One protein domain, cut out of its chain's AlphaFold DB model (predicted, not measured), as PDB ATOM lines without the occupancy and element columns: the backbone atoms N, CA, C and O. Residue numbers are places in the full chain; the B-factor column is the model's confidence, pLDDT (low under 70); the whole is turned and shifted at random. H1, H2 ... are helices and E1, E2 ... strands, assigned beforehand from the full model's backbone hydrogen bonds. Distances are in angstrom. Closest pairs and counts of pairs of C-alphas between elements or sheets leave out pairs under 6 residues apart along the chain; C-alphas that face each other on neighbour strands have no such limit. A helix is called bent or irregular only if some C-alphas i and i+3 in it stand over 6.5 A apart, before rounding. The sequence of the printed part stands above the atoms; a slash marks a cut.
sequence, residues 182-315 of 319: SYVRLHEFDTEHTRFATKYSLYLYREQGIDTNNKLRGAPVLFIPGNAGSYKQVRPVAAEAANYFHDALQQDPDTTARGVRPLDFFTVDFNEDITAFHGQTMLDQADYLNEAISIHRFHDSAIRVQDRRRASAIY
ATOM      1  N   SER A 182      76.186 126.829  89.688       94.75
ATOM      2  CA  SER A 182      75.722 127.142  88.341       94.75
ATOM      3  C   SER A 182      74.584 128.151  88.446       94.75
ATOM      4  O   SER A 182      73.768 128.081  89.364       94.75
ATOM      5  N   TYR A 183      74.548 129.114  87.530       94.38
ATOM      6  CA  TYR A 183      73.551 130.180  87.523       94.38
ATOM      7  C   TYR A 183      72.814 130.177  86.197       94.38
ATOM      8  O   TYR A 183      73.419 130.335  85.138       94.38
ATOM      9  N   VAL A 184      71.497 130.031  86.267       92.25
ATOM     10  CA  VAL A 184      70.612 130.102  85.107       92.25
ATOM     11  C   VAL A 184      69.923 131.457  85.136       92.25
ATOM     12  O   VAL A 184      69.163 131.737  86.061       92.25
ATOM     13  N   ARG A 185      70.201 132.319  84.153       90.94
ATOM     14  CA  ARG A 185      69.525 133.618  84.039       90.94
ATOM     15  C   ARG A 185      68.069 133.400  83.634       90.94
ATOM     16  O   ARG A 185      67.795 132.652  82.698       90.94
ATOM     17  N   LEU A 186      67.148 134.060  84.327       86.69
ATOM     18  CA  LEU A 186      65.724 134.012  84.012       86.69
ATOM     19  C   LEU A 186      65.362 135.197  83.119       86.69
ATOM     20  O   LEU A 186      65.274 136.330  83.581       86.69
ATOM     21  N   HIS A 187      65.177 134.911  81.832       79.81
ATOM     22  CA  HIS A 187      64.828 135.896  80.802       79.81
ATOM     23  C   HIS A 187      63.341 136.259  80.776       79.81
ATOM     24  O   HIS A 187      62.970 137.302  80.251       79.81
ATOM     25  N   GLU A 188      62.482 135.444  81.394       66.94
ATOM     26  CA  GLU A 188      61.055 135.768  81.558       66.94
ATOM     27  C   GLU A 188      60.857 137.083  82.335       66.94
ATOM     28  O   GLU A 188      59.812 137.704  82.221       66.94
ATOM     29  N   PHE A 189      61.887 137.546  83.055       62.94
ATOM     30  CA  PHE A 189      61.919 138.811  83.785       62.94
ATOM     31  C   PHE A 189      62.446 140.019  82.989       62.94
ATOM     32  O   PHE A 189      62.690 141.074  83.577       62.94
ATOM     33  N   ASP A 190      62.669 139.879  81.677       64.56
ATOM     34  CA  ASP A 190      63.243 140.949  80.855       64.56
ATOM     35  C   ASP A 190      62.219 142.103  80.607       64.56
ATOM     36  O   ASP A 190      61.203 142.225  81.295       64.56
ATOM     37  N   THR A 191      62.495 143.016  79.666       61.34
ATOM     38  CA  THR A 191      61.893 144.370  79.543       61.34
ATOM     39  C   THR A 191      60.364 144.480  79.486       61.34
ATOM     40  O   THR A 191      59.844 145.587  79.597       61.34
ATOM     41  N   GLU A 192      59.637 143.378  79.313       61.84
ATOM     42  CA  GLU A 192      58.170 143.364  79.341       61.84
ATOM     43  C   GLU A 192      57.595 143.465  80.761       61.84
ATOM     44  O   GLU A 192      56.501 143.995  80.938       61.84
ATOM     45  N   HIS A 193      58.337 143.009  81.777       63.97
ATOM     46  CA  HIS A 193      57.824 142.881  83.145       63.97
ATOM     47  C   HIS A 193      58.345 143.956  84.095       63.97
ATOM     48  O   HIS A 193      57.689 144.294  85.077       63.97
ATOM     49  N   THR A 194      59.522 144.523  83.826       75.06
ATOM     50  CA  THR A 194      60.094 145.558  84.687       75.06
ATOM     51  C   THR A 194      60.979 146.530  83.922       75.06
ATOM     52  O   THR A 194      61.818 146.151  83.104       75.06
ATOM     53  N   ARG A 195      60.845 147.819  84.259       78.88
ATOM     54  CA  ARG A 195      61.701 148.902  83.742       78.88
ATOM     55  C   ARG A 195      63.180 148.729  84.104       78.88
ATOM     56  O   ARG A 195      64.030 149.371  83.497       78.88
ATOM     57  N   PHE A 196      63.483 147.874  85.080       79.19
ATOM     58  CA  PHE A 196      64.838 147.624  85.569       79.19
ATOM     59  C   PHE A 196      65.465 146.338  85.025       79.19
ATOM     60  O   PHE A 196      66.574 146.004  85.425       79.19
ATOM     61  N   ALA A 197      64.811 145.644  84.091       77.50
ATOM     62  CA  ALA A 197      65.301 144.406  83.478       77.50
ATOM     63  C   ALA A 197      66.677 144.540  82.799       77.50
ATOM     64  O   ALA A 197      67.421 143.571  82.661       77.50
ATOM     65  N   THR A 198      67.018 145.751  82.356       80.69
ATOM     66  CA  THR A 198      68.318 146.069  81.749       80.69
ATOM     67  C   THR A 198      69.413 146.327  82.782       80.69
ATOM     68  O   THR A 198      70.591 146.290  82.434       80.69
ATOM     69  N   LYS A 199      69.036 146.609  84.034       90.44
ATOM     70  CA  LYS A 199      69.940 146.993  85.123       90.44
ATOM     71  C   LYS A 199      70.157 145.855  86.114       90.44
ATOM     72  O   LYS A 199      71.283 145.607  86.528       90.44
ATOM     73  N   TYR A 200      69.080 145.182  86.498       92.56
ATOM     74  CA  TYR A 200      69.088 144.082  87.448       92.56
ATOM     75  C   TYR A 200      68.771 142.775  86.736       92.56
ATOM     76  O   TYR A 200      68.199 142.757  85.647       92.56
ATOM     77  N   SER A 201      69.191 141.662  87.321       92.38
ATOM     78  CA  SER A 201      68.955 140.338  86.747       92.38
ATOM     79  C   SER A 201      68.543 139.345  87.822       92.38
ATOM     80  O   SER A 201      68.942 139.452  88.979       92.38
ATOM     81  N   LEU A 202      67.712 138.377  87.446       92.25
ATOM     82  CA  LEU A 202      67.284 137.290  88.316       92.25
ATOM     83  C   LEU A 202      67.939 135.989  87.847       92.25
ATOM     84  O   LEU A 202      67.884 135.640  86.666       92.25
ATOM     85  N   TYR A 203      68.544 135.267  88.781       92.94
ATOM     86  CA  TYR A 203      69.201 133.996  88.523       92.94
ATOM     87  C   TYR A 203      68.588 132.891  89.369       92.94
ATOM     88  O   TYR A 203      68.226 133.098  90.522       92.94
ATOM     89  N   LEU A 204      68.538 131.692  88.811       93.06
ATOM     90  CA  LEU A 204      68.272 130.457  89.526       93.06
ATOM     91  C   LEU A 204      69.609 129.766  89.807       93.06
ATOM     92  O   LEU A 204      70.356 129.445  88.880       93.06
ATOM     93  N   TYR A 205      69.911 129.565  91.084       94.94
ATOM     94  CA  TYR A 205      71.071 128.807  91.530       94.94
ATOM     95  C   TYR A 205      70.835 127.308  91.338       94.94
ATOM     96  O   TYR A 205      69.770 126.791  91.677       94.94
ATOM     97  N   ARG A 206      71.852 126.611  90.833       94.75
ATOM     98  CA  ARG A 206      71.881 125.158  90.661       94.75
ATOM     99  C   ARG A 206      73.221 124.604  91.124       94.75
ATOM    100  O   ARG A 206      74.267 125.128  90.746       94.75
ATOM    101  N   GLU A 207      73.196 123.547  91.926       95.00
ATOM    102  CA  GLU A 207      74.418 122.874  92.368       95.00
ATOM    103  C   GLU A 207      74.824 121.809  91.339       95.00
ATOM    104  O   GLU A 207      74.114 120.824  91.119       95.00
ATOM    105  N   GLN A 208      75.964 122.002  90.669       93.25
ATOM    106  CA  GLN A 208      76.408 121.080  89.620       93.25
ATOM    107  C   GLN A 208      76.705 119.693  90.196       93.25
ATOM    108  O   GLN A 208      77.408 119.550  91.195       93.25
ATOM    109  N   GLY A 209      76.217 118.662  89.506       88.88
ATOM    110  CA  GLY A 209      76.308 117.270  89.950       88.88
ATOM    111  C   GLY A 209      75.100 116.801  90.763       88.88
ATOM    112  O   GLY A 209      74.893 115.597  90.852       88.88
ATOM    113  N   ILE A 210      74.275 117.723  91.271       89.88
ATOM    114  CA  ILE A 210      73.008 117.415  91.956       89.88
ATOM    115  C   ILE A 210      71.833 117.873  91.089       89.88
ATOM    116  O   ILE A 210      70.974 117.080  90.698       89.88
ATOM    117  N   ASP A 211      71.833 119.147  90.706       86.44
ATOM    118  CA  ASP A 211      70.773 119.733  89.903       86.44
ATOM    119  C   ASP A 211      71.102 119.661  88.407       86.44
ATOM    120  O   ASP A 211      71.705 120.559  87.821       86.44
ATOM    121  N   THR A 212      70.698 118.567  87.766       77.19
ATOM    122  CA  THR A 212      71.011 118.294  86.350       77.19
ATOM    123  C   THR A 212      70.036 118.920  85.359       77.19
ATOM    124  O   THR A 212      70.368 119.109  84.192       77.19
ATOM    125  N   ASN A 213      68.825 119.246  85.803       73.88
ATOM    126  CA  ASN A 213      67.793 119.835  84.966       73.88
ATOM    127  C   ASN A 213      67.464 121.220  85.518       73.88
ATOM    128  O   ASN A 213      67.083 121.327  86.680       73.88
ATOM    129  N   ASN A 214      67.502 122.260  84.682       77.06
ATOM    130  CA  ASN A 214      67.121 123.637  85.047       77.06
ATOM    131  C   ASN A 214      65.614 123.795  85.367       77.06
ATOM    132  O   ASN A 214      65.070 124.894  85.322       77.06
ATOM    133  N   LYS A 215      64.918 122.694  85.664       79.19
ATOM    134  CA  LYS A 215      63.498 122.641  85.999       79.19
ATOM    135  C   LYS A 215      63.310 122.944  87.477       79.19
ATOM    136  O   LYS A 215      64.050 122.437  88.310       79.19
ATOM    137  N   LEU A 216      62.278 123.719  87.785       82.25
ATOM    138  CA  LEU A 216      61.826 123.949  89.153       82.25
ATOM    139  C   LEU A 216      61.253 122.643  89.725       82.25
ATOM    140  O   LEU A 216      60.476 121.959  89.055       82.25
ATOM    141  N   ARG A 217      61.679 122.267  90.930       75.38
ATOM    142  CA  ARG A 217      61.305 121.009  91.610       75.38
ATOM    143  C   ARG A 217      60.792 121.246  93.027       75.38
ATOM    144  O   ARG A 217      60.233 120.334  93.634       75.38
ATOM    145  N   GLY A 218      61.056 122.426  93.571       83.25
ATOM    146  CA  GLY A 218      61.122 122.669  94.994       83.25
ATOM    147  C   GLY A 218      60.256 123.815  95.488       83.25
ATOM    148  O   GLY A 218      59.514 124.451  94.744       83.25
ATOM    149  N   ALA A 219      60.355 124.065  96.792       87.62
ATOM    150  CA  ALA A 219      59.846 125.291  97.377       87.62
ATOM    151  C   ALA A 219      60.799 126.451  97.036       87.62
ATOM    152  O   ALA A 219      62.017 126.303  97.162       87.62
ATOM    153  N   PRO A 220      60.273 127.603  96.612       90.25
ATOM    154  CA  PRO A 220      61.103 128.709  96.170       90.25
ATOM    155  C   PRO A 220      61.691 129.503  97.329       90.25
ATOM    156  O   PRO A 220      61.016 129.788  98.320       90.25
ATOM    157  N   VAL A 221      62.939 129.927  97.162       93.00
ATOM    158  CA  VAL A 221      63.645 130.807  98.093       93.00
ATOM    159  C   VAL A 221      64.223 131.968  97.302       93.00
ATOM    160  O   VAL A 221      65.000 131.750  96.383       93.00
ATOM    161  N   LEU A 222      63.864 133.201  97.655       93.94
ATOM    162  CA  LEU A 222      64.443 134.398  97.049       93.94
ATOM    163  C   LEU A 222      65.548 134.954  97.950       93.94
ATOM    164  O   LEU A 222      65.286 135.414  99.059       93.94
ATOM    165  N   PHE A 223      66.783 134.922  97.460       96.25
ATOM    166  CA  PHE A 223      67.944 135.520  98.098       96.25
ATOM    167  C   PHE A 223      68.161 136.947  97.596       96.25
ATOM    168  O   PHE A 223      68.393 137.177  96.404       96.25
ATOM    169  N   ILE A 224      68.140 137.886  98.538       96.50
ATOM    170  CA  ILE A 224      68.361 139.313  98.314       96.50
ATOM    171  C   ILE A 224      69.727 139.660  98.921       96.50
ATOM    172  O   ILE A 224      69.887 139.519 100.138       96.50
ATOM    173  N   PRO A 225      70.723 140.071  98.118       96.81
ATOM    174  CA  PRO A 225      72.022 140.455  98.652       96.81
ATOM    175  C   PRO A 225      71.940 141.772  99.439       96.81
ATOM    176  O   PRO A 225      71.010 142.564  99.286       96.81
ATOM    177  N   GLY A 226      72.937 142.007 100.293       95.25
ATOM    178  CA  GLY A 226      73.063 143.260 101.040       95.25
ATOM    179  C   GLY A 226      73.520 144.447 100.181       95.25
ATOM    180  O   GLY A 226      73.692 144.343  98.969       95.25
ATOM    181  N   ASN A 227      73.774 145.586 100.833       95.88
ATOM    182  CA  ASN A 227      74.349 146.779 100.201       95.88
ATOM    183  C   ASN A 227      75.670 146.460  99.481       95.88
ATOM    184  O   ASN A 227      76.570 145.899 100.109       95.88
ATOM    185  N   ALA A 228      75.786 146.826  98.197       95.00
ATOM    186  CA  ALA A 228      76.914 146.456  97.334       95.00
ATOM    187  C   ALA A 228      77.247 144.948  97.361       95.00
ATOM    188  O   ALA A 228      78.389 144.525  97.176       95.00
ATOM    189  N   GLY A 229      76.244 144.125  97.673       96.12
ATOM    190  CA  GLY A 229      76.371 142.689  97.802       96.12
ATOM    191  C   GLY A 229      76.191 142.008  96.456       96.12
ATOM    192  O   GLY A 229      75.339 142.383  95.655       96.12
ATOM    193  N   SER A 230      76.972 140.955  96.239       96.69
ATOM    194  CA  SER A 230      76.833 140.127  95.048       96.69
ATOM    195  C   SER A 230      75.777 139.049  95.265       96.69
ATOM    196  O   SER A 230      75.753 138.395  96.312       96.69
ATOM    197  N   TYR A 231      74.982 138.764  94.234       96.69
ATOM    198  CA  TYR A 231      74.054 137.625  94.201       96.69
ATOM    199  C   TYR A 231      74.756 136.285  94.500       96.69
ATOM    200  O   TYR A 231      74.183 135.339  95.037       96.69
ATOM    201  N   LYS A 232      76.068 136.216  94.240       96.88
ATOM    202  CA  LYS A 232      76.916 135.051  94.520       96.88
ATOM    203  C   LYS A 232      77.109 134.760  96.012       96.88
ATOM    204  O   LYS A 232      77.676 133.726  96.351       96.88
ATOM    205  N   GLN A 233      76.648 135.619  96.916       96.75
ATOM    206  CA  GLN A 233      76.670 135.342  98.356       96.75
ATOM    207  C   GLN A 233      75.737 134.184  98.749       96.75
ATOM    208  O   GLN A 233      75.975 133.538  99.765       96.75
ATOM    209  N   VAL A 234      74.747 133.848  97.914       97.25
ATOM    210  CA  VAL A 234      73.825 132.721  98.144       97.25
ATOM    211  C   VAL A 234      74.511 131.346  98.130       97.25
ATOM    212  O   VAL A 234      73.949 130.367  98.614       97.25
ATOM    213  N   ARG A 235      75.724 131.238  97.567       95.88
ATOM    214  CA  ARG A 235      76.333 129.939  97.235       95.88
ATOM    215  C   ARG A 235      76.435 128.964  98.411       95.88
ATOM    216  O   ARG A 235      76.028 127.827  98.218       95.88
ATOM    217  N   PRO A 236      76.947 129.345  99.600       95.00
ATOM    218  CA  PRO A 236      77.158 128.367 100.666       95.00
ATOM    219  C   PRO A 236      75.838 127.785 101.175       95.00
ATOM    220  O   PRO A 236      75.741 126.583 101.393       95.00
ATOM    221  N   VAL A 237      74.809 128.629 101.310       95.31
ATOM    222  CA  VAL A 237      73.494 128.195 101.796       95.31
ATOM    223  C   VAL A 237      72.755 127.361 100.751       95.31
ATOM    224  O   VAL A 237      72.176 126.336 101.098       95.31
ATOM    225  N   ALA A 238      72.809 127.749  99.475       95.56
ATOM    226  CA  ALA A 238      72.143 127.002  98.415       95.56
ATOM    227  C   ALA A 238      72.834 125.662  98.124       95.56
ATOM    228  O   ALA A 238      72.152 124.654  97.954       95.56
ATOM    229  N   ALA A 239      74.171 125.633  98.125       95.25
ATOM    230  CA  ALA A 239      74.934 124.400  97.971       95.25
ATOM    231  C   ALA A 239      74.647 123.429  99.121       95.25
ATOM    232  O   ALA A 239      74.320 122.273  98.867       95.25
ATOM    233  N   GLU A 240      74.720 123.878 100.378       94.38
ATOM    234  CA  GLU A 240      74.452 122.999 101.523       94.38
ATOM    235  C   GLU A 240      73.007 122.495 101.509       94.38
ATOM    236  O   GLU A 240      72.776 121.313 101.733       94.38
ATOM    237  N   ALA A 241      72.029 123.342 101.176       94.06
ATOM    238  CA  ALA A 241      70.635 122.917 101.069       94.06
ATOM    239  C   ALA A 241      70.423 121.851  99.979       94.06
ATOM    240  O   ALA A 241      69.686 120.889 100.205       94.06
ATOM    241  N   ALA A 242      71.072 121.996  98.818       93.31
ATOM    242  CA  ALA A 242      71.005 121.016  97.736       93.31
ATOM    243  C   ALA A 242      71.668 119.686  98.131       93.31
ATOM    244  O   ALA A 242      71.045 118.633  97.985       93.31
ATOM    245  N   ASN A 243      72.887 119.734  98.683       93.31
ATOM    246  CA  ASN A 243      73.607 118.545  99.153       93.31
ATOM    247  C   ASN A 243      72.837 117.848 100.283       93.31
ATOM    248  O   ASN A 243      72.591 116.652 100.214       93.31
ATOM    249  N   TYR A 244      72.373 118.594 101.288       92.25
ATOM    250  CA  TYR A 244      71.634 118.036 102.421       92.25
ATOM    251  C   TYR A 244      70.320 117.382 101.988       92.25
ATOM    252  O   TYR A 244      69.969 116.303 102.468       92.25
ATOM    253  N   PHE A 245      69.591 117.999 101.050       91.94
ATOM    254  CA  PHE A 245      68.387 117.379 100.510       91.94
ATOM    255  C   PHE A 245      68.710 116.087  99.752       91.94
ATOM    256  O   PHE A 245      68.053 115.077  99.982       91.94
ATOM    257  N   HIS A 246      69.720 116.110  98.881       91.06
ATOM    258  CA  HIS A 246      70.128 114.959  98.079       91.06
ATOM    259  C   HIS A 246      70.652 113.788  98.935       91.06
ATOM    260  O   HIS A 246      70.266 112.637  98.721       91.06
ATOM    261  N   ASP A 247      71.495 114.083  99.925       90.75
ATOM    262  CA  ASP A 247      72.225 113.073 100.693       90.75
ATOM    263  C   ASP A 247      71.429 112.554 101.893       90.75
ATOM    264  O   ASP A 247      71.436 111.352 102.153       90.75
ATOM    265  N   ALA A 248      70.732 113.432 102.624       88.56
ATOM    266  CA  ALA A 248      70.055 113.068 103.869       88.56
ATOM    267  C   ALA A 248      68.537 112.926 103.709       88.56
ATOM    268  O   ALA A 248      67.947 111.983 104.230       88.56
ATOM    269  N   LEU A 249      67.883 113.860 103.009       88.31
ATOM    270  CA  LEU A 249      66.417 113.919 103.004       88.31
ATOM    271  C   LEU A 249      65.783 113.055 101.919       88.31
ATOM    272  O   LEU A 249      64.736 112.473 102.165       88.31
ATOM    273  N   GLN A 250      66.377 112.955 100.733       84.25
ATOM    274  CA  GLN A 250      65.773 112.243  99.606       84.25
ATOM    275  C   GLN A 250      65.737 110.718  99.810       84.25
ATOM    276  O   GLN A 250      64.901 110.039  99.216       84.25
ATOM    277  N   GLN A 251      66.642 110.184 100.632       83.50
ATOM    278  CA  GLN A 251      66.763 108.748 100.901       83.50
ATOM    279  C   GLN A 251      65.865 108.279 102.055       83.50
ATOM    280  O   GLN A 251      65.655 107.077 102.214       83.50
ATOM    281  N   ASP A 252      65.325 109.209 102.844       84.81
ATOM    282  CA  ASP A 252      64.463 108.901 103.979       84.81
ATOM    283  C   ASP A 252      62.998 108.710 103.514       84.81
ATOM    284  O   ASP A 252      62.397 109.613 102.921       84.81
ATOM    285  N   PRO A 253      62.371 107.541 103.741       77.62
ATOM    286  CA  PRO A 253      60.964 107.337 103.396       77.62
ATOM    287  C   PRO A 253      60.013 108.244 104.200       77.62
ATOM    288  O   PRO A 253      58.957 108.633 103.685       77.62
ATOM    289  N   ASP A 254      60.384 108.644 105.421       82.25
ATOM    290  CA  ASP A 254      59.533 109.472 106.282       82.25
ATOM    291  C   ASP A 254      59.464 110.930 105.808       82.25
ATOM    292  O   ASP A 254      58.423 111.585 105.939       82.25
ATOM    293  N   THR A 255      60.539 111.468 105.227       78.81
ATOM    294  CA  THR A 255      60.558 112.835 104.665       78.81
ATOM    295  C   THR A 255      59.650 112.934 103.441       78.81
ATOM    296  O   THR A 255      58.943 113.932 103.268       78.81
ATOM    297  N   THR A 256      59.609 111.870 102.636       73.81
ATOM    298  CA  THR A 256      58.732 111.754 101.470       73.81
ATOM    299  C   THR A 256      57.270 111.705 101.908       73.81
ATOM    300  O   THR A 256      56.440 112.430 101.358       73.81
ATOM    301  N   ALA A 257      56.953 110.942 102.961       74.19
ATOM    302  CA  ALA A 257      55.609 110.895 103.542       74.19
ATOM    303  C   ALA A 257      55.160 112.250 104.124       74.19
ATOM    304  O   ALA A 257      53.980 112.597 104.062       74.19
ATOM    305  N   ARG A 258      56.100 113.053 104.641       83.00
ATOM    306  CA  ARG A 258      55.849 114.427 105.119       83.00
ATOM    307  C   ARG A 258      55.789 115.468 103.995       83.00
ATOM    308  O   ARG A 258      55.493 116.629 104.270       83.00
ATOM    309  N   GLY A 259      56.051 115.080 102.745       81.31
ATOM    310  CA  GLY A 259      56.008 115.975 101.590       81.31
ATOM    311  C   GLY A 259      57.126 117.021 101.575       81.31
ATOM    312  O   GLY A 259      56.921 118.124 101.061       81.31
ATOM    313  N   VAL A 260      58.289 116.708 102.155       84.50
ATOM    314  CA  VAL A 260      59.458 117.597 102.115       84.50
ATOM    315  C   VAL A 260      59.943 117.721 100.669       84.50
ATOM    316  O   VAL A 260      60.098 116.730  99.960       84.50
ATOM    317  N   ARG A 261      60.170 118.957 100.219       85.94
ATOM    318  CA  ARG A 261      60.599 119.276  98.851       85.94
ATOM    319  C   ARG A 261      61.987 119.917  98.859       85.94
ATOM    320  O   ARG A 261      62.328 120.555  99.859       85.94
ATOM    321  N   PRO A 262      62.761 119.800  97.762       89.94
ATOM    322  CA  PRO A 262      64.009 120.544  97.626       89.94
ATOM    323  C   PRO A 262      63.735 122.053  97.646       89.94
ATOM    324  O   PRO A 262      62.591 122.485  97.488       89.94
ATOM    325  N   LEU A 263      64.775 122.861  97.833       91.94
ATOM    326  CA  LEU A 263      64.680 124.319  97.771       91.94
ATOM    327  C   LEU A 263      65.224 124.819  96.433       91.94
ATOM    328  O   LEU A 263      66.356 124.509  96.072       91.94
ATOM    329  N   ASP A 264      64.431 125.612  95.717       91.94
ATOM    330  CA  ASP A 264      64.866 126.297  94.500       91.94
ATOM    331  C   ASP A 264      65.292 127.729  94.861       91.94
ATOM    332  O   ASP A 264      64.452 128.589  95.136       91.94
ATOM    333  N   PHE A 265      66.604 127.981  94.885       94.25
ATOM    334  CA  PHE A 265      67.167 129.288  95.231       94.25
ATOM    335  C   PHE A 265      67.201 130.217  94.018       94.25
ATOM    336  O   PHE A 265      67.997 130.050  93.097       94.25
ATOM    337  N   PHE A 266      66.377 131.250  94.060       93.75
ATOM    338  CA  PHE A 266      66.449 132.409  93.189       93.75
ATOM    339  C   PHE A 266      67.323 133.468  93.848       93.75
ATOM    340  O   PHE A 266      67.254 133.679  95.054       93.75
ATOM    341  N   THR A 267      68.148 134.155  93.076       95.25
ATOM    342  CA  THR A 267      69.021 135.205  93.580       95.25
ATOM    343  C   THR A 267      69.019 136.392  92.637       95.25
ATOM    344  O   THR A 267      69.024 136.232  91.416       95.25
ATOM    345  N   VAL A 268      68.960 137.586  93.219       94.75
ATOM    346  CA  VAL A 268      68.885 138.833  92.465       94.75
ATOM    347  C   VAL A 268      70.248 139.486  92.398       94.75
ATOM    348  O   VAL A 268      70.919 139.653  93.413       94.75
ATOM    349  N   ASP A 269      70.623 139.873  91.190       95.56
ATOM    350  CA  ASP A 269      71.788 140.679  90.898       95.56
ATOM    351  C   ASP A 269      71.384 142.145  90.771       95.56
ATOM    352  O   ASP A 269      70.707 142.536  89.816       95.56
ATOM    353  N   PHE A 270      71.792 142.943  91.758       95.38
ATOM    354  CA  PHE A 270      71.611 144.390  91.763       95.38
ATOM    355  C   PHE A 270      72.803 145.154  91.180       95.38
ATOM    356  O   PHE A 270      72.923 146.354  91.430       95.38
ATOM    357  N   ASN A 271      73.698 144.473  90.455       94.75
ATOM    358  CA  ASN A 271      74.912 145.066  89.895       94.75
ATOM    359  C   ASN A 271      75.779 145.753  90.972       94.75
ATOM    360  O   ASN A 271      76.403 146.785  90.736       94.75
ATOM    361  N   GLU A 272      75.731 145.205  92.192       94.75
ATOM    362  CA  GLU A 272      76.445 145.696  93.371       94.75
ATOM    363  C   GLU A 272      76.211 147.194  93.680       94.75
ATOM    364  O   GLU A 272      77.059 147.871  94.268       94.75
ATOM    365  N   ASP A 273      75.028 147.712  93.341       93.38
ATOM    366  CA  ASP A 273      74.659 149.096  93.621       93.38
ATOM    367  C   ASP A 273      74.631 149.415  95.129       93.38
ATOM    368  O   ASP A 273      74.191 148.623  95.974       93.38
ATOM    369  N   ILE A 274      75.059 150.636  95.472       92.75
ATOM    370  CA  ILE A 274      75.197 151.076  96.864       92.75
ATOM    371  C   ILE A 274      73.876 151.664  97.392       92.75
ATOM    372  O   ILE A 274      73.640 152.873  97.361       92.75
ATOM    373  N   THR A 275      73.005 150.800  97.908       93.38
ATOM    374  CA  THR A 275      71.678 151.152  98.445       93.38
ATOM    375  C   THR A 275      71.722 151.997  99.705       93.38
ATOM    376  O   THR A 275      70.810 152.787  99.946       93.38
ATOM    377  N   ALA A 276      72.778 151.860 100.510       92.19
ATOM    378  CA  ALA A 276      72.865 152.520 101.812       92.19
ATOM    379  C   ALA A 276      72.950 154.053 101.715       92.19
ATOM    380  O   ALA A 276      72.570 154.745 102.656       92.19
ATOM    381  N   PHE A 277      73.437 154.587 100.589       92.25
ATOM    382  CA  PHE A 277      73.647 156.028 100.404       92.25
ATOM    383  C   PHE A 277      72.693 156.662  99.384       92.25
ATOM    384  O   PHE A 277      72.745 157.874  99.182       92.25
ATOM    385  N   HIS A 278      71.816 155.877  98.744       92.25
ATOM    386  CA  HIS A 278      70.885 156.389  97.740       92.25
ATOM    387  C   HIS A 278      69.485 155.787  97.886       92.25
ATOM    388  O   HIS A 278      69.222 154.657  97.477       92.25
ATOM    389  N   GLY A 279      68.552 156.580  98.426       93.69
ATOM    390  CA  GLY A 279      67.171 156.142  98.655       93.69
ATOM    391  C   GLY A 279      66.424 155.749  97.377       93.69
ATOM    392  O   GLY A 279      65.625 154.821  97.412       93.69
ATOM    393  N   GLN A 280      66.714 156.386  96.234       92.69
ATOM    394  CA  GLN A 280      66.097 155.983  94.964       92.69
ATOM    395  C   GLN A 280      66.586 154.605  94.507       92.69
ATOM    396  O   GLN A 280      65.767 153.806  94.084       92.69
ATOM    397  N   THR A 281      67.872 154.271  94.692       93.06
ATOM    398  CA  THR A 281      68.384 152.920  94.390       93.06
ATOM    399  C   THR A 281      67.629 151.877  95.205       93.06
ATOM    400  O   THR A 281      67.268 150.832  94.675       93.06
ATOM    401  N   MET A 282      67.362 152.154  96.485       94.12
ATOM    402  CA  MET A 282      66.588 151.249  97.337       94.12
ATOM    403  C   MET A 282      65.157 151.053  96.815       94.12
ATOM    404  O   MET A 282      64.672 149.924  96.802       94.12
ATOM    405  N   LEU A 283      64.500 152.125  96.359       94.50
ATOM    406  CA  LEU A 283      63.170 152.040  95.747       94.50
ATOM    407  C   LEU A 283      63.201 151.241  94.440       94.50
ATOM    408  O   LEU A 283      62.390 150.337  94.273       94.50
ATOM    409  N   ASP A 284      64.178 151.486  93.567       93.00
ATOM    410  CA  ASP A 284      64.336 150.756  92.304       93.00
ATOM    411  C   ASP A 284      64.538 149.250  92.536       93.00
ATOM    412  O   ASP A 284      63.985 148.411  91.823       93.00
ATOM    413  N   GLN A 285      65.332 148.888  93.548       94.31
ATOM    414  CA  GLN A 285      65.531 147.490  93.930       94.31
ATOM    415  C   GLN A 285      64.256 146.862  94.497       94.31
ATOM    416  O   GLN A 285      63.942 145.719  94.163       94.31
ATOM    417  N   ALA A 286      63.509 147.595  95.327       93.94
ATOM    418  CA  ALA A 286      62.238 147.129  95.874       93.94
ATOM    419  C   ALA A 286      61.185 146.923  94.774       93.94
ATOM    420  O   ALA A 286      60.508 145.896  94.765       93.94
ATOM    421  N   ASP A 287      61.091 147.847  93.817       91.81
ATOM    422  CA  ASP A 287      60.217 147.737  92.647       91.81
ATOM    423  C   ASP A 287      60.551 146.483  91.828       91.81
ATOM    424  O   ASP A 287      59.670 145.677  91.530       91.81
ATOM    425  N   TYR A 288      61.833 146.271  91.510       91.19
ATOM    426  CA  TYR A 288      62.273 145.083  90.776       91.19
ATOM    427  C   TYR A 288      61.946 143.778  91.521       91.19
ATOM    428  O   TYR A 288      61.490 142.810  90.912       91.19
ATOM    429  N   LEU A 289      62.129 143.749  92.845       92.00
ATOM    430  CA  LEU A 289      61.797 142.591  93.679       92.00
ATOM    431  C   LEU A 289      60.293 142.311  93.756       92.00
ATOM    432  O   LEU A 289      59.891 141.148  93.761       92.00
ATOM    433  N   ASN A 290      59.465 143.353  93.836       90.81
ATOM    434  CA  ASN A 290      58.012 143.205  93.883       90.81
ATOM    435  C   ASN A 290      57.493 142.530  92.615       90.81
ATOM    436  O   ASN A 290      56.695 141.593  92.705       90.81
ATOM    437  N   GLU A 291      58.011 142.946  91.459       86.25
ATOM    438  CA  GLU A 291      57.737 142.256  90.206       86.25
ATOM    439  C   GLU A 291      58.261 140.813  90.270       86.25
ATOM    440  O   GLU A 291      57.515 139.879  89.977       86.25
ATOM    441  N   ALA A 292      59.507 140.589  90.717       84.69
ATOM    442  CA  ALA A 292      60.101 139.246  90.804       84.69
ATOM    443  C   ALA A 292      59.227 138.248  91.582       84.69
ATOM    444  O   ALA A 292      59.031 137.101  91.170       84.69
ATOM    445  N   ILE A 293      58.655 138.702  92.697       85.38
ATOM    446  CA  ILE A 293      57.761 137.905  93.537       85.38
ATOM    447  C   ILE A 293      56.407 137.676  92.857       85.38
ATOM    448  O   ILE A 293      55.835 136.589  93.006       85.38
ATOM    449  N   SER A 294      55.879 138.675  92.141       77.75
ATOM    450  CA  SER A 294      54.571 138.587  91.485       77.75
ATOM    451  C   SER A 294      54.546 137.411  90.505       77.75
ATOM    452  O   SER A 294      53.690 136.533  90.628       77.75
ATOM    453  N   ILE A 295      55.559 137.304  89.646       66.88
ATOM    454  CA  ILE A 295      55.676 136.243  88.635       66.88
ATOM    455  C   ILE A 295      55.971 134.895  89.283       66.88
ATOM    456  O   ILE A 295      55.394 133.874  88.903       66.88
ATOM    457  N   HIS A 296      56.805 134.867  90.324       63.19
ATOM    458  CA  HIS A 296      57.104 133.615  91.005       63.19
ATOM    459  C   HIS A 296      55.846 132.974  91.624       63.19
ATOM    460  O   HIS A 296      55.644 131.760  91.527       63.19
ATOM    461  N   ARG A 297      54.940 133.783  92.196       62.44
ATOM    462  CA  ARG A 297      53.640 133.291  92.687       62.44
ATOM    463  C   ARG A 297      52.805 132.636  91.582       62.44
ATOM    464  O   ARG A 297      52.065 131.690  91.874       62.44
ATOM    465  N   PHE A 298      52.932 133.080  90.333       52.47
ATOM    466  CA  PHE A 298      52.261 132.452  89.191       52.47
ATOM    467  C   PHE A 298      52.879 131.095  88.813       52.47
ATOM    468  O   PHE A 298      52.140 130.142  88.558       52.47
ATOM    469  N   HIS A 299      54.205 130.938  88.865       59.00
ATOM    470  CA  HIS A 299      54.834 129.638  88.587       59.00
ATOM    471  C   HIS A 299      54.583 128.599  89.691       59.00
ATOM    472  O   HIS A 299      54.295 127.444  89.377       59.00
ATOM    473  N   ASP A 300      54.610 128.987  90.971       59.19
ATOM    474  CA  ASP A 300      54.286 128.076  92.086       59.19
ATOM    475  C   ASP A 300      52.819 127.611  92.021       59.19
ATOM    476  O   ASP A 300      52.510 126.434  92.223       59.19
ATOM    477  N   SER A 301      51.891 128.498  91.650       53.94
ATOM    478  CA  SER A 301      50.488 128.107  91.458       53.94
ATOM    479  C   SER A 301      50.298 127.163  90.263       53.94
ATOM    480  O   SER A 301      49.547 126.193  90.385       53.94
ATOM    481  N   ALA A 302      51.026 127.350  89.159       49.53
ATOM    482  CA  ALA A 302      51.009 126.423  88.026       49.53
ATOM    483  C   ALA A 302      51.585 125.035  88.381       49.53
ATOM    484  O   ALA A 302      50.974 124.014  88.052       49.53
ATOM    485  N   ILE A 303      52.706 124.977  89.111       54.78
ATOM    486  CA  ILE A 303      53.332 123.717  89.556       54.78
ATOM    487  C   ILE A 303      52.412 122.968  90.528       54.78
ATOM    488  O   ILE A 303      52.149 121.779  90.342       54.78
ATOM    489  N   ARG A 304      51.823 123.664  91.510       58.56
ATOM    490  CA  ARG A 304      50.867 123.059  92.455       58.56
ATOM    491  C   ARG A 304      49.625 122.501  91.764       58.56
ATOM    492  O   ARG A 304      49.106 121.469  92.190       58.56
ATOM    493  N   VAL A 305      49.127 123.162  90.719       57.34
ATOM    494  CA  VAL A 305      47.993 122.666  89.924       57.34
ATOM    495  C   VAL A 305      48.392 121.426  89.116       57.34
ATOM    496  O   VAL A 305      47.624 120.462  89.073       57.34
ATOM    497  N   GLN A 306      49.590 121.412  88.526       54.28
ATOM    498  CA  GLN A 306      50.120 120.272  87.771       54.28
ATOM    499  C   GLN A 306      50.305 119.029  88.661       54.28
ATOM    500  O   GLN A 306      49.877 117.935  88.286       54.28
ATOM    501  N   ASP A 307      50.879 119.195  89.855       58.06
ATOM    502  CA  ASP A 307      51.083 118.103  90.816       58.06
ATOM    503  C   ASP A 307      49.759 117.565  91.357       58.06
ATOM    504  O   ASP A 307      49.575 116.352  91.457       58.06
ATOM    505  N   ARG A 308      48.787 118.447  91.626       58.09
ATOM    506  CA  ARG A 308      47.449 118.026  92.058       58.09
ATOM    507  C   ARG A 308      46.739 117.211  90.965       58.09
ATOM    508  O   ARG A 308      46.115 116.205  91.278       58.09
ATOM    509  N   ARG A 309      46.889 117.580  89.684       52.16
ATOM    510  CA  ARG A 309      46.348 116.803  88.549       52.16
ATOM    511  C   ARG A 309      47.045 115.455  88.363       52.16
ATOM    512  O   ARG A 309      46.365 114.469  88.095       52.16
ATOM    513  N   ARG A 310      48.371 115.384  88.528       53.59
ATOM    514  CA  ARG A 310      49.119 114.115  88.476       53.59
ATOM    515  C   ARG A 310      48.739 113.178  89.619       53.59
ATOM    516  O   ARG A 310      48.526 111.999  89.371       53.59
ATOM    517  N   ALA A 311      48.584 113.704  90.832       56.66
ATOM    518  CA  ALA A 311      48.101 112.926  91.966       56.66
ATOM    519  C   ALA A 311      46.684 112.383  91.712       56.66
ATOM    520  O   ALA A 311      46.439 111.213  91.964       56.66
ATOM    521  N   SER A 312      45.767 113.178  91.145       55.19
ATOM    522  CA  SER A 312      44.417 112.700  90.798       55.19
ATOM    523  C   SER A 312      44.391 111.679  89.652       55.19
ATOM    524  O   SER A 312      43.541 110.796  89.662       55.19
ATOM    525  N   ALA A 313      45.313 111.761  88.690       53.19
ATOM    526  CA  ALA A 313      45.393 110.817  87.572       53.19
ATOM    527  C   ALA A 313      45.896 109.420  87.985       53.19
ATOM    528  O   ALA A 313      45.553 108.441  87.337       53.19
ATOM    529  N   ILE A 314      46.664 109.313  89.076       55.78
ATOM    530  CA  ILE A 314      47.160 108.028  89.604       55.78
ATOM    531  C   ILE A 314      46.061 107.257  90.371       55.78
ATOM    532  O   ILE A 314      46.181 106.053  90.569       55.78
ATOM    533  N   TYR A 315      44.962 107.919  90.759       45.53
ATOM    534  CA  TYR A 315      43.839 107.313  91.496       45.53
ATOM    535  C   TYR A 315      42.587 107.036  90.647       45.53
ATOM    536  O   TYR A 315      41.556 106.656  91.201       45.53
TER     537      TYR A 315
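This is residues 182 to 315 of the 319 residues of an uncharacterized protein of Verticillium dahliae (UniProt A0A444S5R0). A small, twisted sheet of four strands lies between two helices: H1 covers one face along E2 and E4, and the much longer H3 runs over the other face and on past it, its residues 304 to 314 sticking out as an arm. Short H2 lies beyond the far end of H1, off the sheet. The 134 printed residues hold, along the chain, E1, E2, E3, H1, H2, E4 and H3, mixed in class; the mixed sheet has the order E1, E2, E4, E3. The whole is elongated, spanning 54 by 30 by 22 A, and only just compact, close to loose, with a radius of gyration of the C-alphas of 16.8 A.

Start in the sheet, at inner strands E2, residues 201 to 207, and E4, residues 263 to 269: they are antiparallel, with N 203 and O 267 2.8 A apart, within hydrogen-bond range. Edge strand E1, residues 182 to 185, forms a hairpin with E2, with N 184 and O 204 at 2.9 A. The other edge strand, E3, residues 219 to 223, is parallel to E4, with N 221 and O 264 at 2.9 A. The sheet is only just strongly twisted, with C-alphas up to 4.5 A off its best plane. Look next at H1, residues 231 to 249, on the sheet at a height of 6.0 A and along the strands, at 22 degrees to E2 on the local plane; its closest C-alphas to E4 are Tyr 231 and Asp 269, 5.0 A. H3, residues 279 to 314, is on the sheet at a height of 7.4 A, over E4; its closest C-alphas to E2 are Ala 292 and Leu 202, 7.8 A. These are three layers, helices on both faces of a sheet. H2, residues 253 to 257, is not on the sheet. E3, H1, H2 and E4 make a strand-helix-strand unit, two parallel strands joined through helices, with a right-handed crossover. Each O i to N i+4 pair of H2 is within hydrogen-bond range, against 12 of 15 in H1 and 31 of 32 in H3.

Find C-alpha 182 at (75.722, 127.142, 88.341), where E1 begins. E2 and E4 each measure 19.1 A, and E3 13.1 A. H1, 26.4 A long, is irregular, with C-alphas 233 and 236 7.4 A apart, and has a kink of 30 degrees near residue 238. H3 runs 52.9 A to C-alpha 314 at (47.160, 108.028, 89.604).

The C-alphas farthest apart, of Phe 277 and Tyr 315, are 57.8 A apart. The printed part has no cut; the links E1 to E2 and E2 to E3 are long. Look for pLDDT under 70 at residues 188 to 193 and 295 to 315.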